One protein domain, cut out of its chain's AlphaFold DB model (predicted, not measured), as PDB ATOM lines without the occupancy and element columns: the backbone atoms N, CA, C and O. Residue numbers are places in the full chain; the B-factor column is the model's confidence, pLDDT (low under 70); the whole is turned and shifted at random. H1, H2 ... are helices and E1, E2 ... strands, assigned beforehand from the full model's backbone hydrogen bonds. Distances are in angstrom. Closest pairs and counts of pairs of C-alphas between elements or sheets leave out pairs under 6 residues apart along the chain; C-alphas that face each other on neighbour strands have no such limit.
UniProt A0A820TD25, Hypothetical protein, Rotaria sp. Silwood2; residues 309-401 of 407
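Overview. This is residues 309 to 401 of the 407 residues of the protein "Hypothetical protein" of Rotaria sp. Silwood2 (UniProt A0A820TD25). A strongly twisted sheet of three strands has two helices, H2 and H3, covering one face in two layers, sheet and helices; H2 and H3 stand about perpendicular and meet at Leu 351, while the short H1 grazes the sheet. The 93 printed residues run E1, H1, H2, E2, E3, H3; the sheet order is E1, E3, E2, all antiparallel. The class is mixed, helices and strands. The whole is compact, with a radius of gyration of the C-alphas of 13.8 A and spans of 38 by 28 by 25 A.

Along the chain. Find C-alpha 314 at (11.147, 3.097, 37.990), where E1, residues 314 to 322, begins its 25.5 A. E3, residues 372 to 380, spans 26.0 A; E2, residues 358 to 365, spans 20.8 A and bends by 53 degrees at residue 361. H1 is residues 326 to 329; H2, residues 333 to 351, spans 27.2 A; H3, residues 384 to 399, spans 21.9 A to C-alpha 399 at (7.305, 17.196, 50.481).

Arrangement. Between E1 and E3, look for N 317 and O 377 at 2.8 A. In the hairpin E2 and E3, N 364 and O 374 are 2.8 A apart. E1, H1 H2, E2 form a split strand-helix-strand unit, two strands running the same way with E3 between them; its crossover is right-handed. H2 lies over E3 and E2 at a height over the sheet of 9.6 A, closest at the C-alphas of Cys 344 and Val 358, 5.7 A. H3 runs along the strands over E1 and E3, at 12 degrees to E1 on the local plane, closest to E1 at the C-alphas of Ala 315 and Ala 391, 6.1 A. H2, with residue 351 alone, only just touches H3, with 3 pairs of C-alphas within 8 A; the closest, Leu 351 and Leu 394, are 6.7 A apart. H1 and H2 only just touch, only at the corner, closest at the C-alphas of Leu 329 and Met 336, 5.6 A. Every O i to N i+4 pair is within hydrogen-bond range in H2 and H3; H1 is too short for one.

Size, cuts and confidence. The two farthest C-alphas, His 331 and His 385, are 39.5 A apart. The printed part has no cut, and no link is long. Its mean pLDDT is 73.7; look for values under 70 at, among others, residues 309 to 314, 381 to 384 and 398 to 401.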
ATOM      1  N   ALA A 309       8.764  -1.887  32.260       39.22
ATOM      2  CA  ALA A 309       8.634  -1.164  33.537       39.22
ATOM      3  C   ALA A 309       8.912  -2.042  34.774       39.22
ATOM      4  O   ALA A 309       9.243  -1.508  35.829       39.22
ATOM      5  N   ASP A 310       8.854  -3.368  34.630       37.88
ATOM      6  CA  ASP A 310       9.272  -4.317  35.669       37.88
ATOM      7  C   ASP A 310      10.792  -4.602  35.671       37.88
ATOM      8  O   ASP A 310      11.304  -5.233  36.592       37.88
ATOM      9  N   ILE A 311      11.531  -4.144  34.653       40.16
ATOM     10  CA  ILE A 311      12.967  -4.413  34.435       40.16
ATOM     11  C   ILE A 311      13.811  -3.124  34.485       40.16
ATOM     12  O   ILE A 311      14.970  -3.170  34.898       40.16
ATOM     13  N   ILE A 312      13.256  -1.969  34.102       45.84
ATOM     14  CA  ILE A 312      13.928  -0.668  34.196       45.84
ATOM     15  C   ILE A 312      13.596  -0.035  35.548       45.84
ATOM     16  O   ILE A 312      12.414   0.068  35.894       45.84
ATOM     17  N   PRO A 313      14.607   0.433  36.303       54.72
ATOM     18  CA  PRO A 313      14.380   1.139  37.551       54.72
ATOM     19  C   PRO A 313      13.376   2.272  37.369       54.72
ATOM     20  O   PRO A 313      13.592   3.194  36.588       54.72
ATOM     21  N   THR A 314      12.261   2.162  38.081       62.72
ATOM     22  CA  THR A 314      11.147   3.097  37.990       62.72
ATOM     23  C   THR A 314      10.746   3.500  39.396       62.72
ATOM     24  O   THR A 314      10.385   2.649  40.208       62.72
ATOM     25  N   ALA A 315      10.798   4.795  39.688       72.31
ATOM     26  CA  ALA A 315      10.307   5.321  40.953       72.31
ATOM     27  C   ALA A 315       8.797   5.534  40.842       72.31
ATOM     28  O   ALA A 315       8.358   6.367  40.049       72.31
ATOM     29  N   LYS A 316       8.009   4.758  41.590       76.75
ATOM     30  CA  LYS A 316       6.541   4.816  41.572       76.75
ATOM     31  C   LYS A 316       6.018   5.790  42.627       76.75
ATOM     32  O   LYS A 316       6.557   5.864  43.729       76.75
ATOM     33  N   PHE A 317       4.954   6.500  42.276       78.38
ATOM     34  CA  PHE A 317       4.308   7.512  43.098       78.38
ATOM     35  C   PHE A 317       2.791   7.358  43.030       78.38
ATOM     36  O   PHE A 317       2.235   7.026  41.980       78.38
ATOM     37  N   GLU A 318       2.133   7.672  44.141       81.06
ATOM     38  CA  GLU A 318       0.682   7.764  44.238       81.06
ATOM     39  C   GLU A 318       0.288   9.197  44.606       81.06
ATOM     40  O   GLU A 318       0.796   9.765  45.576       81.06
ATOM     41  N   PHE A 319      -0.621   9.789  43.834       81.19
ATOM     42  CA  PHE A 319      -1.224  11.081  44.139       81.19
ATOM     43  C   PHE A 319      -2.719  10.963  44.350       81.19
ATOM     44  O   PHE A 319      -3.424  10.299  43.596       81.19
ATOM     45  N   GLN A 320      -3.202  11.699  45.342       81.56
ATOM     46  CA  GLN A 320      -4.623  11.894  45.570       81.56
ATOM     47  C   GLN A 320      -4.981  13.331  45.220       81.56
ATOM     48  O   GLN A 320      -4.526  14.279  45.864       81.56
ATOM     49  N   MET A 321      -5.807  13.502  44.194       79.19
ATOM     50  CA  MET A 321      -6.343  14.802  43.819       79.19
ATOM     51  C   MET A 321      -7.737  14.960  44.411       79.19
ATOM     52  O   MET A 321      -8.641  14.172  44.136       79.19
ATOM     53  N   LYS A 322      -7.910  15.999  45.229       80.56
ATOM     54  CA  LYS A 322      -9.209  16.391  45.785       80.56
ATOM     55  C   LYS A 322      -9.944  17.323  44.827       80.56
ATOM     56  O   LYS A 322      -9.316  18.067  44.078       80.56
ATOM     57  N   ASN A 323     -11.270  17.340  44.934       76.81
ATOM     58  CA  ASN A 323     -12.175  18.163  44.130       76.81
ATOM     59  C   ASN A 323     -12.108  17.871  42.624       76.81
ATOM     60  O   ASN A 323     -12.307  18.777  41.819       76.81
ATOM     61  N   PHE A 324     -11.850  16.618  42.254       76.94
ATOM     62  CA  PHE A 324     -11.815  16.192  40.860       76.94
ATOM     63  C   PHE A 324     -12.970  15.231  40.578       76.94
ATOM     64  O   PHE A 324     -13.137  14.238  41.290       76.94
ATOM     65  N   ASP A 325     -13.791  15.532  39.572       76.69
ATOM     66  CA  ASP A 325     -14.914  14.677  39.195       76.69
ATOM     67  C   ASP A 325     -14.447  13.594  38.214       76.69
ATOM     68  O   ASP A 325     -14.265  13.833  37.020       76.69
ATOM     69  N   TYR A 326     -14.217  12.387  38.736       79.69
ATOM     70  CA  TYR A 326     -13.850  11.242  37.904       79.69
ATOM     71  C   TYR A 326     -14.925  10.924  36.864       79.69
ATOM     72  O   TYR A 326     -14.584  10.487  35.771       79.69
ATOM     73  N   ASP A 327     -16.208  11.116  37.181       78.06
ATOM     74  CA  ASP A 327     -17.288  10.726  36.276       78.06
ATOM     75  C   ASP A 327     -17.353  11.674  35.067       78.06
ATOM     76  O   ASP A 327     -17.645  11.230  33.958       78.06
ATOM     77  N   GLU A 328     -16.999  12.951  35.254       79.62
ATOM     78  CA  GLU A 328     -16.810  13.922  34.167       79.62
ATOM     79  C   GLU A 328     -15.597  13.558  33.299       79.62
ATOM     80  O   GLU A 328     -15.687  13.545  32.070       79.62
ATOM     81  N   LEU A 329     -14.481  13.178  33.930       77.81
ATOM     82  CA  LEU A 329     -13.265  12.763  33.229       77.81
ATOM     83  C   LEU A 329     -13.462  11.471  32.422       77.81
ATOM     84  O   LEU A 329     -13.020  11.364  31.281       77.81
ATOM     85  N   ALA A 330     -14.136  10.486  33.012       78.50
ATOM     86  CA  ALA A 330     -14.389   9.181  32.415       78.50
ATOM     87  C   ALA A 330     -15.506   9.201  31.363       78.50
ATOM     88  O   ALA A 330     -15.725   8.189  30.695       78.50
ATOM     89  N   HIS A 331     -16.205  10.330  31.194       77.50
ATOM     90  CA  HIS A 331     -17.300  10.450  30.235       77.50
ATOM     91  C   HIS A 331     -16.830  10.357  28.777       77.50
ATOM     92  O   HIS A 331     -17.592   9.939  27.905       77.50
ATOM     93  N   SER A 332     -15.575  10.727  28.503       76.88
ATOM     94  CA  SER A 332     -14.978  10.637  27.173       76.88
ATOM     95  C   SER A 332     -13.556  10.100  27.240       76.88
ATOM     96  O   SER A 332     -12.760  10.489  28.095       76.88
ATOM     97  N   ARG A 333     -13.215   9.251  26.268       68.88
ATOM     98  CA  ARG A 333     -11.840   8.800  26.043       68.88
ATOM     99  C   ARG A 333     -10.897   9.985  25.837       68.88
ATOM    100  O   ARG A 333      -9.828  10.003  26.436       68.88
ATOM    101  N   ASP A 334     -11.318  10.979  25.060       71.38
ATOM    102  CA  ASP A 334     -10.497  12.151  24.745       71.38
ATOM    103  C   ASP A 334     -10.236  12.999  25.996       71.38
ATOM    104  O   ASP A 334      -9.154  13.553  26.162       71.38
ATOM    105  N   ALA A 335     -11.209  13.086  26.909       73.12
ATOM    106  CA  ALA A 335     -11.041  13.804  28.172       73.12
ATOM    107  C   ALA A 335     -10.011  13.109  29.075       73.12
ATOM    108  O   ALA A 335      -9.119  13.768  29.609       73.12
ATOM    109  N   MET A 336     -10.091  11.779  29.186       77.00
ATOM    110  CA  MET A 336      -9.123  10.968  29.928       77.00
ATOM    111  C   MET A 336      -7.711  11.066  29.333       77.00
ATOM    112  O   MET A 336      -6.730  11.193  30.066       77.00
ATOM    113  N   GLU A 337      -7.604  11.033  28.005       73.31
ATOM    114  CA  GLU A 337      -6.331  11.133  27.291       73.31
ATOM    115  C   GLU A 337      -5.692  12.516  27.464       73.31
ATOM    116  O   GLU A 337      -4.526  12.607  27.850       73.31
ATOM    117  N   ASN A 338      -6.464  13.591  27.283       77.44
ATOM    118  CA  ASN A 338      -5.984  14.958  27.499       77.44
ATOM    119  C   ASN A 338      -5.529  15.177  28.944       77.44
ATOM    120  O   ASN A 338      -4.454  15.722  29.172       77.44
ATOM    121  N   PHE A 339      -6.289  14.682  29.920       81.06
ATOM    122  CA  PHE A 339      -5.892  14.753  31.323       81.06
ATOM    123  C   PHE A 339      -4.571  14.029  31.596       81.06
ATOM    124  O   PHE A 339      -3.714  14.564  32.297       81.06
ATOM    125  N   ALA A 340      -4.388  12.824  31.049       77.75
ATOM    126  CA  ALA A 340      -3.151  12.072  31.227       77.75
ATOM    127  C   ALA A 340      -1.947  12.822  30.634       77.75
ATOM    128  O   ALA A 340      -0.897  12.910  31.275       77.75
ATOM    129  N   LEU A 341      -2.110  13.404  29.442       76.06
ATOM    130  CA  LEU A 341      -1.080  14.215  28.790       76.06
ATOM    131  C   LEU A 341      -0.759  15.482  29.591       76.06
ATOM    132  O   LEU A 341       0.415  15.764  29.838       76.06
ATOM    133  N   ASP A 342      -1.784  16.202  30.048       79.69
ATOM    134  CA  ASP A 342      -1.639  17.420  30.849       79.69
ATOM    135  C   ASP A 342      -0.956  17.133  32.189       79.69
ATOM    136  O   ASP A 342      -0.066  17.874  32.614       79.69
ATOM    137  N   PHE A 343      -1.326  16.027  32.838       82.12
ATOM    138  CA  PHE A 343      -0.696  15.573  34.070       82.12
ATOM    139  C   PHE A 343       0.796  15.287  33.853       82.12
ATOM    140  O   PHE A 343       1.638  15.838  34.566       82.12
ATOM    141  N   CYS A 344       1.145  14.482  32.843       80.00
ATOM    142  CA  CYS A 344       2.542  14.176  32.534       80.00
ATOM    143  C   CYS A 344       3.337  15.446  32.200       80.00
ATOM    144  O   CYS A 344       4.421  15.656  32.749       80.00
ATOM    145  N   ALA A 345       2.783  16.335  31.372       76.50
ATOM    146  CA  ALA A 345       3.410  17.605  31.018       76.50
ATOM    147  C   ALA A 345       3.639  18.504  32.244       76.50
ATOM    148  O   ALA A 345       4.694  19.131  32.359       76.50
ATOM    149  N   ALA A 346       2.696  18.537  33.191       81.56
ATOM    150  CA  ALA A 346       2.830  19.297  34.429       81.56
ATOM    151  C   ALA A 346       3.972  18.767  35.309       81.56
ATOM    152  O   ALA A 346       4.810  19.553  35.763       81.56
ATOM    153  N   ILE A 347       4.059  17.447  35.510       83.81
ATOM    154  CA  ILE A 347       5.164  16.828  36.261       83.81
ATOM    155  C   ILE A 347       6.504  17.106  35.575       83.81
ATOM    156  O   ILE A 347       7.468  17.496  36.240       83.81
ATOM    157  N   CYS A 348       6.559  17.009  34.247       80.94
ATOM    158  CA  CYS A 348       7.768  17.315  33.485       80.94
ATOM    159  C   CYS A 348       8.172  18.781  33.600       80.94
ATOM    160  O   CYS A 348       9.345  19.082  33.812       80.94
ATOM    161  N   GLY A 349       7.209  19.704  33.547       78.94
ATOM    162  CA  GLY A 349       7.449  21.129  33.762       78.94
ATOM    163  C   GLY A 349       7.999  21.427  35.160       78.94
ATOM    164  O   GLY A 349       8.904  22.252  35.310       78.94
ATOM    165  N   ILE A 350       7.509  20.718  36.182       84.75
ATOM    166  CA  ILE A 350       8.031  20.810  37.547       84.75
ATOM    167  C   ILE A 350       9.476  20.306  37.574       84.75
ATOM    168  O   ILE A 350      10.374  21.047  37.981       84.75
ATOM    169  N   LEU A 351       9.732  19.082  37.126       86.06
ATOM    170  CA  LEU A 351      11.051  18.455  37.229       86.06
ATOM    171  C   LEU A 351      12.076  18.994  36.227       86.06
ATOM    172  O   LEU A 351      13.273  18.828  36.449       86.06
ATOM    173  N   LYS A 352      11.622  19.704  35.189       86.75
ATOM    174  CA  LYS A 352      12.414  20.080  34.009       86.75
ATOM    175  C   LYS A 352      13.065  18.855  33.357       86.75
ATOM    176  O   LYS A 352      14.229  18.912  32.969       86.75
ATOM    177  N   CYS A 353      12.323  17.755  33.290       77.69
ATOM    178  CA  CYS A 353      12.741  16.525  32.628       77.69
ATOM    179  C   CYS A 353      12.047  16.369  31.273       77.69
ATOM    180  O   CYS A 353      11.151  17.145  30.926       77.69
ATOM    181  N   GLU A 354      12.468  15.365  30.509       72.31
ATOM    182  CA  GLU A 354      11.797  15.002  29.264       72.31
ATOM    183  C   GLU A 354      10.371  14.497  29.566       72.31
ATOM    184  O   GLU A 354      10.191  13.778  30.556       72.31
ATOM    185  N   PRO A 355       9.362  14.856  28.736       63.31
ATOM    186  CA  PRO A 355       7.987  14.341  28.819       63.31
ATOM    187  C   PRO A 355       7.910  12.826  29.015       63.31
ATOM    188  O   PRO A 355       7.072  12.313  29.753       63.31
ATOM    189  N   ASP A 356       8.848  12.137  28.378       64.81
ATOM    190  CA  ASP A 356       8.894  10.688  28.236       64.81
ATOM    191  C   ASP A 356       9.365   9.985  29.516       64.81
ATOM    192  O   ASP A 356       9.240   8.767  29.641       64.81
ATOM    193  N   TYR A 357       9.895  10.739  30.486       74.75
ATOM    194  CA  TYR A 357      10.345  10.189  31.767       74.75
ATOM    195  C   TYR A 357       9.199  10.013  32.757       74.75
ATOM    196  O   TYR A 357       9.388   9.347  33.772       74.75
ATOM    197  N   VAL A 358       8.023  10.593  32.491       74.94
ATOM    198  CA  VAL A 358       6.840  10.483  33.350       74.94
ATOM    199  C   VAL A 358       5.827   9.545  32.711       74.94
ATOM    200  O   VAL A 358       5.378   9.756  31.587       74.94
ATOM    201  N   ARG A 359       5.404   8.528  33.461       73.00
ATOM    202  CA  ARG A 359       4.414   7.552  33.008       73.00
ATOM    203  C   ARG A 359       3.250   7.452  33.973       73.00
ATOM    204  O   ARG A 359       3.451   7.109  35.128       73.00
ATOM    205  N   LEU A 360       2.030   7.641  33.487       70.88
ATOM    206  CA  LEU A 360       0.815   7.373  34.252       70.88
ATOM    207  C   LEU A 360       0.426   5.890  34.111       70.88
ATOM    208  O   LEU A 360       0.309   5.380  32.997       70.88
ATOM    209  N   PHE A 361       0.279   5.183  35.231       68.38
ATOM    210  CA  PHE A 361      -0.070   3.758  35.284       68.38
ATOM    211  C   PHE A 361      -1.558   3.531  35.506       68.38
ATOM    212  O   PHE A 361      -2.146   2.673  34.851       68.38
ATOM    213  N   SER A 362      -2.162   4.276  36.431       74.25
ATOM    214  CA  SER A 362      -3.589   4.167  36.707       74.25
ATOM    215  C   SER A 362      -4.195   5.500  37.118       74.25
ATOM    216  O   SER A 362      -3.535   6.365  37.696       74.25
ATOM    217  N   ILE A 363      -5.473   5.640  36.777       78.88
ATOM    218  CA  ILE A 363      -6.356   6.725  37.183       78.88
ATOM    219  C   ILE A 363      -7.590   6.040  37.761       78.88
ATOM    220  O   ILE A 363      -8.324   5.365  37.041       78.88
ATOM    221  N   GLU A 364      -7.806   6.178  39.060       81.69
ATOM    222  CA  GLU A 364      -8.849   5.462  39.780       81.69
ATOM    223  C   GLU A 364      -9.731   6.426  40.563       81.69
ATOM    224  O   GLU A 364      -9.263   7.354  41.221       81.69
ATOM    225  N   LYS A 365     -11.039   6.175  40.539       83.38
ATOM    226  CA  LYS A 365     -11.973   6.850  41.437       83.38
ATOM    227  C   LYS A 365     -11.720   6.378  42.868       83.38
ATOM    228  O   LYS A 365     -11.716   5.171  43.123       83.38
ATOM    229  N   SER A 366     -11.562   7.310  43.805       79.94
ATOM    230  CA  SER A 366     -11.491   6.958  45.223       79.94
ATOM    231  C   SER A 366     -12.787   6.278  45.664       79.94
ATOM    232  O   SER A 366     -13.888   6.705  45.308       79.94
ATOM    233  N   LYS A 367     -12.656   5.187  46.423       71.81
ATOM    234  CA  LYS A 367     -13.795   4.399  46.918       71.81
ATOM    235  C   LYS A 367     -14.475   5.056  48.118       71.81
ATOM    236  O   LYS A 367     -15.665   4.830  48.327       71.81
ATOM    237  N   ASP A 368     -13.726   5.872  48.855       68.69
ATOM    238  CA  ASP A 368     -14.108   6.342  50.188       68.69
ATOM    239  C   ASP A 368     -14.538   7.819  50.205       68.69
ATOM    240  O   ASP A 368     -15.295   8.225  51.085       68.69
ATOM    241  N   GLU A 369     -14.134   8.621  49.211       68.00
ATOM    242  CA  GLU A 369     -14.455  10.053  49.147       68.00
ATOM    243  C   GLU A 369     -15.014  10.472  47.778       68.00
ATOM    244  O   GLU A 369     -14.422  10.231  46.722       68.00
ATOM    245  N   LEU A 370     -16.162  11.162  47.797       65.56
ATOM    246  CA  LEU A 370     -16.720  11.811  46.611       65.56
ATOM    247  C   LEU A 370     -15.754  12.897  46.115       65.56
ATOM    248  O   LEU A 370     -15.292  13.725  46.897       65.56
ATOM    249  N   LYS A 371     -15.515  12.930  44.799       74.50
ATOM    250  CA  LYS A 371     -14.617  13.885  44.122       74.50
ATOM    251  C   LYS A 371     -13.138  13.757  44.499       74.50
ATOM    252  O   LYS A 371     -12.417  14.758  44.547       74.50
ATOM    253  N   MET A 372     -12.690  12.536  44.768       77.12
ATOM    254  CA  MET A 372     -11.276  12.229  44.923       77.12
ATOM    255  C   MET A 372     -10.814  11.257  43.834       77.12
ATOM    256  O   MET A 372     -11.471  10.253  43.543       77.12
ATOM    257  N   LEU A 373      -9.670  11.586  43.244       80.38
ATOM    258  CA  LEU A 373      -9.019  10.848  42.173       80.38
ATOM    259  C   LEU A 373      -7.675  10.323  42.671       80.38
ATOM    260  O   LEU A 373      -6.849  11.107  43.135       80.38
ATOM    261  N   ASN A 374      -7.454   9.022  42.542       80.19
ATOM    262  CA  ASN A 374      -6.186   8.376  42.843       80.19
ATOM    263  C   ASN A 374      -5.419   8.172  41.536       80.19
ATOM    264  O   ASN A 374      -5.940   7.599  40.582       80.19
ATOM    265  N   LEU A 375      -4.184   8.652  41.489       79.69
ATOM    266  CA  LEU A 375      -3.296   8.549  40.342       79.69
ATOM    267  C   LEU A 375      -2.066   7.757  40.740       79.69
ATOM    268  O   LEU A 375      -1.373   8.147  41.677       79.69
ATOM    269  N   THR A 376      -1.751   6.714  39.987       76.56
ATOM    270  CA  THR A 376      -0.479   6.003  40.124       76.56
ATOM    271  C   THR A 376       0.379   6.340  38.924       76.56
ATOM    272  O   THR A 376      -0.048   6.126  37.791       76.56
ATOM    273  N   PHE A 377       1.588   6.844  39.139       77.06
ATOM    274  CA  PHE A 377       2.518   7.182  38.061       77.06
ATOM    275  C   PHE A 377       3.957   6.816  38.428       77.06
ATOM    276  O   PHE A 377       4.248   6.421  39.555       77.06
ATOM    277  N   GLY A 378       4.862   6.891  37.460       75.25
ATOM    278  CA  GLY A 378       6.264   6.546  37.621       75.25
ATOM    279  C   GLY A 378       7.190   7.518  36.923       75.25
ATOM    280  O   GLY A 378       6.823   8.125  35.917       75.25
ATOM    281  N   LEU A 379       8.396   7.630  37.473       75.62
ATOM    282  CA  LEU A 379       9.542   8.249  36.825       75.62
ATOM    283  C   LEU A 379      10.513   7.165  36.374       75.62
ATOM    284  O   LEU A 379      10.956   6.364  37.202       75.62
ATOM    285  N   THR A 380      10.855   7.163  35.091       72.69
ATOM    286  CA  THR A 380      11.750   6.169  34.494       72.69
ATOM    287  C   THR A 380      12.735   6.863  33.568       72.69
ATOM    288  O   THR A 380      12.336   7.591  32.665       72.69
ATOM    289  N   THR A 381      14.025   6.601  33.754       65.81
ATOM    290  CA  THR A 381      15.083   7.027  32.829       65.81
ATOM    291  C   THR A 381      15.934   5.827  32.405       65.81
ATOM    292  O   THR A 381      15.926   4.792  33.077       65.81
ATOM    293  N   PRO A 382      16.723   5.938  31.319       56.59
ATOM    294  CA  PRO A 382      17.668   4.888  30.931       56.59
ATOM    295  C   PRO A 382      18.773   4.635  31.973       56.59
ATOM    296  O   PRO A 382      19.397   3.574  31.972       56.59
ATOM    297  N   VAL A 383      19.039   5.606  32.856       63.56
ATOM    298  CA  VAL A 383      20.126   5.567  33.843       63.56
ATOM    299  C   VAL A 383      19.562   5.604  35.264       63.56
ATOM    300  O   VAL A 383      19.060   6.633  35.709       63.56
ATOM    301  N   LEU A 384      19.742   4.520  36.031       63.00
ATOM    302  CA  LEU A 384      19.253   4.384  37.416       63.00
ATOM    303  C   LEU A 384      19.507   5.626  38.288       63.00
ATOM    304  O   LEU A 384      18.597   6.119  38.947       63.00
ATOM    305  N   HIS A 385      20.733   6.156  38.278       73.44
ATOM    306  CA  HIS A 385      21.091   7.301  39.120       73.44
ATOM    307  C   HIS A 385      20.288   8.568  38.778       73.44
ATOM    308  O   HIS A 385      19.971   9.373  39.653       73.44
ATOM    309  N   GLU A 386      19.931   8.745  37.509       76.75
ATOM    310  CA  GLU A 386      19.101   9.859  37.065       76.75
ATOM    311  C   GLU A 386      17.643   9.671  37.494       76.75
ATOM    312  O   GLU A 386      17.032  10.619  37.984       76.75
ATOM    313  N   THR A 387      17.124   8.438  37.425       72.75
ATOM    314  CA  THR A 387      15.806   8.092  37.981       72.75
ATOM    315  C   THR A 387      15.756   8.402  39.478       72.75
ATOM    316  O   THR A 387      14.843   9.083  39.936       72.75
ATOM    317  N   GLU A 388      16.763   7.976  40.247       79.00
ATOM    318  CA  GLU A 388      16.854   8.267  41.684       79.00
ATOM    319  C   GLU A 388      16.918   9.770  41.974       79.00
ATOM    320  O   GLU A 388      16.324  10.245  42.944       79.00
ATOM    321  N   LYS A 389      17.650  10.528  41.151       85.75
ATOM    322  CA  LYS A 389      17.758  11.980  41.293       85.75
ATOM    323  C   LYS A 389      16.417  12.659  41.034       85.75
ATOM    324  O   LYS A 389      15.988  13.451  41.864       85.75
ATOM    325  N   LEU A 390      15.741  12.326  39.934       84.69
ATOM    326  CA  LEU A 390      14.421  12.874  39.614       84.69
ATOM    327  C   LEU A 390      13.381  12.485  40.665       84.69
ATOM    328  O   LEU A 390      12.565  13.318  41.045       84.69
ATOM    329  N   ALA A 391      13.450  11.259  41.187       84.44
ATOM    330  CA  ALA A 391      12.589  10.800  42.268       84.44
ATOM    331  C   ALA A 391      12.800  11.607  43.553       84.44
ATOM    332  O   ALA A 391      11.825  12.045  44.158       84.44
ATOM    333  N   LYS A 392      14.056  11.863  43.943       85.69
ATOM    334  CA  LYS A 392      14.384  12.722  45.092       85.69
ATOM    335  C   LYS A 392      13.964  14.170  44.859       85.69
ATOM    336  O   LYS A 392      13.412  14.790  45.760       85.69
ATOM    337  N   ASP A 393      14.183  14.704  43.662       86.94
ATOM    338  CA  ASP A 393      13.782  16.066  43.312       86.94
ATOM    339  C   ASP A 393      12.257  16.220  43.344       86.94
ATOM    340  O   ASP A 393      11.747  17.222  43.853       86.94
ATOM    341  N   LEU A 394      11.523  15.223  42.840       84.50
ATOM    342  CA  LEU A 394      10.070  15.169  42.931       84.50
ATOM    343  C   LEU A 394       9.632  15.044  44.383       84.50
ATOM    344  O   LEU A 394       8.795  15.825  44.812       84.50
ATOM    345  N   GLN A 395      10.244  14.142  45.152       78.50
ATOM    346  CA  GLN A 395       9.968  13.980  46.573       78.50
ATOM    347  C   GLN A 395      10.150  15.304  47.312       78.50
ATOM    348  O   GLN A 395       9.200  15.746  47.925       78.50
ATOM    349  N   VAL A 396      11.270  16.016  47.178       79.38
ATOM    350  CA  VAL A 396      11.498  17.311  47.854       79.38
ATOM    351  C   VAL A 396      10.471  18.377  47.441       79.38
ATOM    352  O   VAL A 396      10.063  19.223  48.245       79.38
ATOM    353  N   ARG A 397      10.033  18.368  46.179       78.06
ATOM    354  CA  ARG A 397       9.021  19.309  45.669       78.06
ATOM    355  C   ARG A 397       7.612  18.946  46.132       78.06
ATOM    356  O   ARG A 397       6.831  19.851  46.411       78.06
ATOM    357  N   CYS A 398       7.329  17.656  46.264       68.25
ATOM    358  CA  CYS A 398       6.091  17.102  46.792       68.25
ATOM    359  C   CYS A 398       6.072  17.042  48.321       68.25
ATOM    360  O   CYS A 398       5.004  17.036  48.893       68.25
ATOM    361  N   GLU A 399       7.203  17.079  49.020       51.03
ATOM    362  CA  GLU A 399       7.305  17.196  50.481       51.03
ATOM    363  C   GLU A 399       6.844  18.566  50.955       51.03
ATOM    364  O   GLU A 399       6.270  18.705  52.032       51.03
ATOM    365  N   LYS A 400       6.989  19.578  50.098       45.72
ATOM    366  CA  LYS A 400       6.273  20.844  50.261       45.72
ATOM    367  C   LYS A 400       4.749  20.702  50.040       45.72
ATOM    368  O   LYS A 400       4.043  21.692  50.203       45.72
ATOM    369  N   ALA A 401       4.250  19.504  49.705       40.47
ATOM    370  CA  ALA A 401       2.862  19.164  49.360       40.47
ATOM    371  C   ALA A 401       2.323  17.779  49.875       40.47
ATOM    372  O   ALA A 401       1.214  17.423  49.492       40.47
TER     373      ALA A 401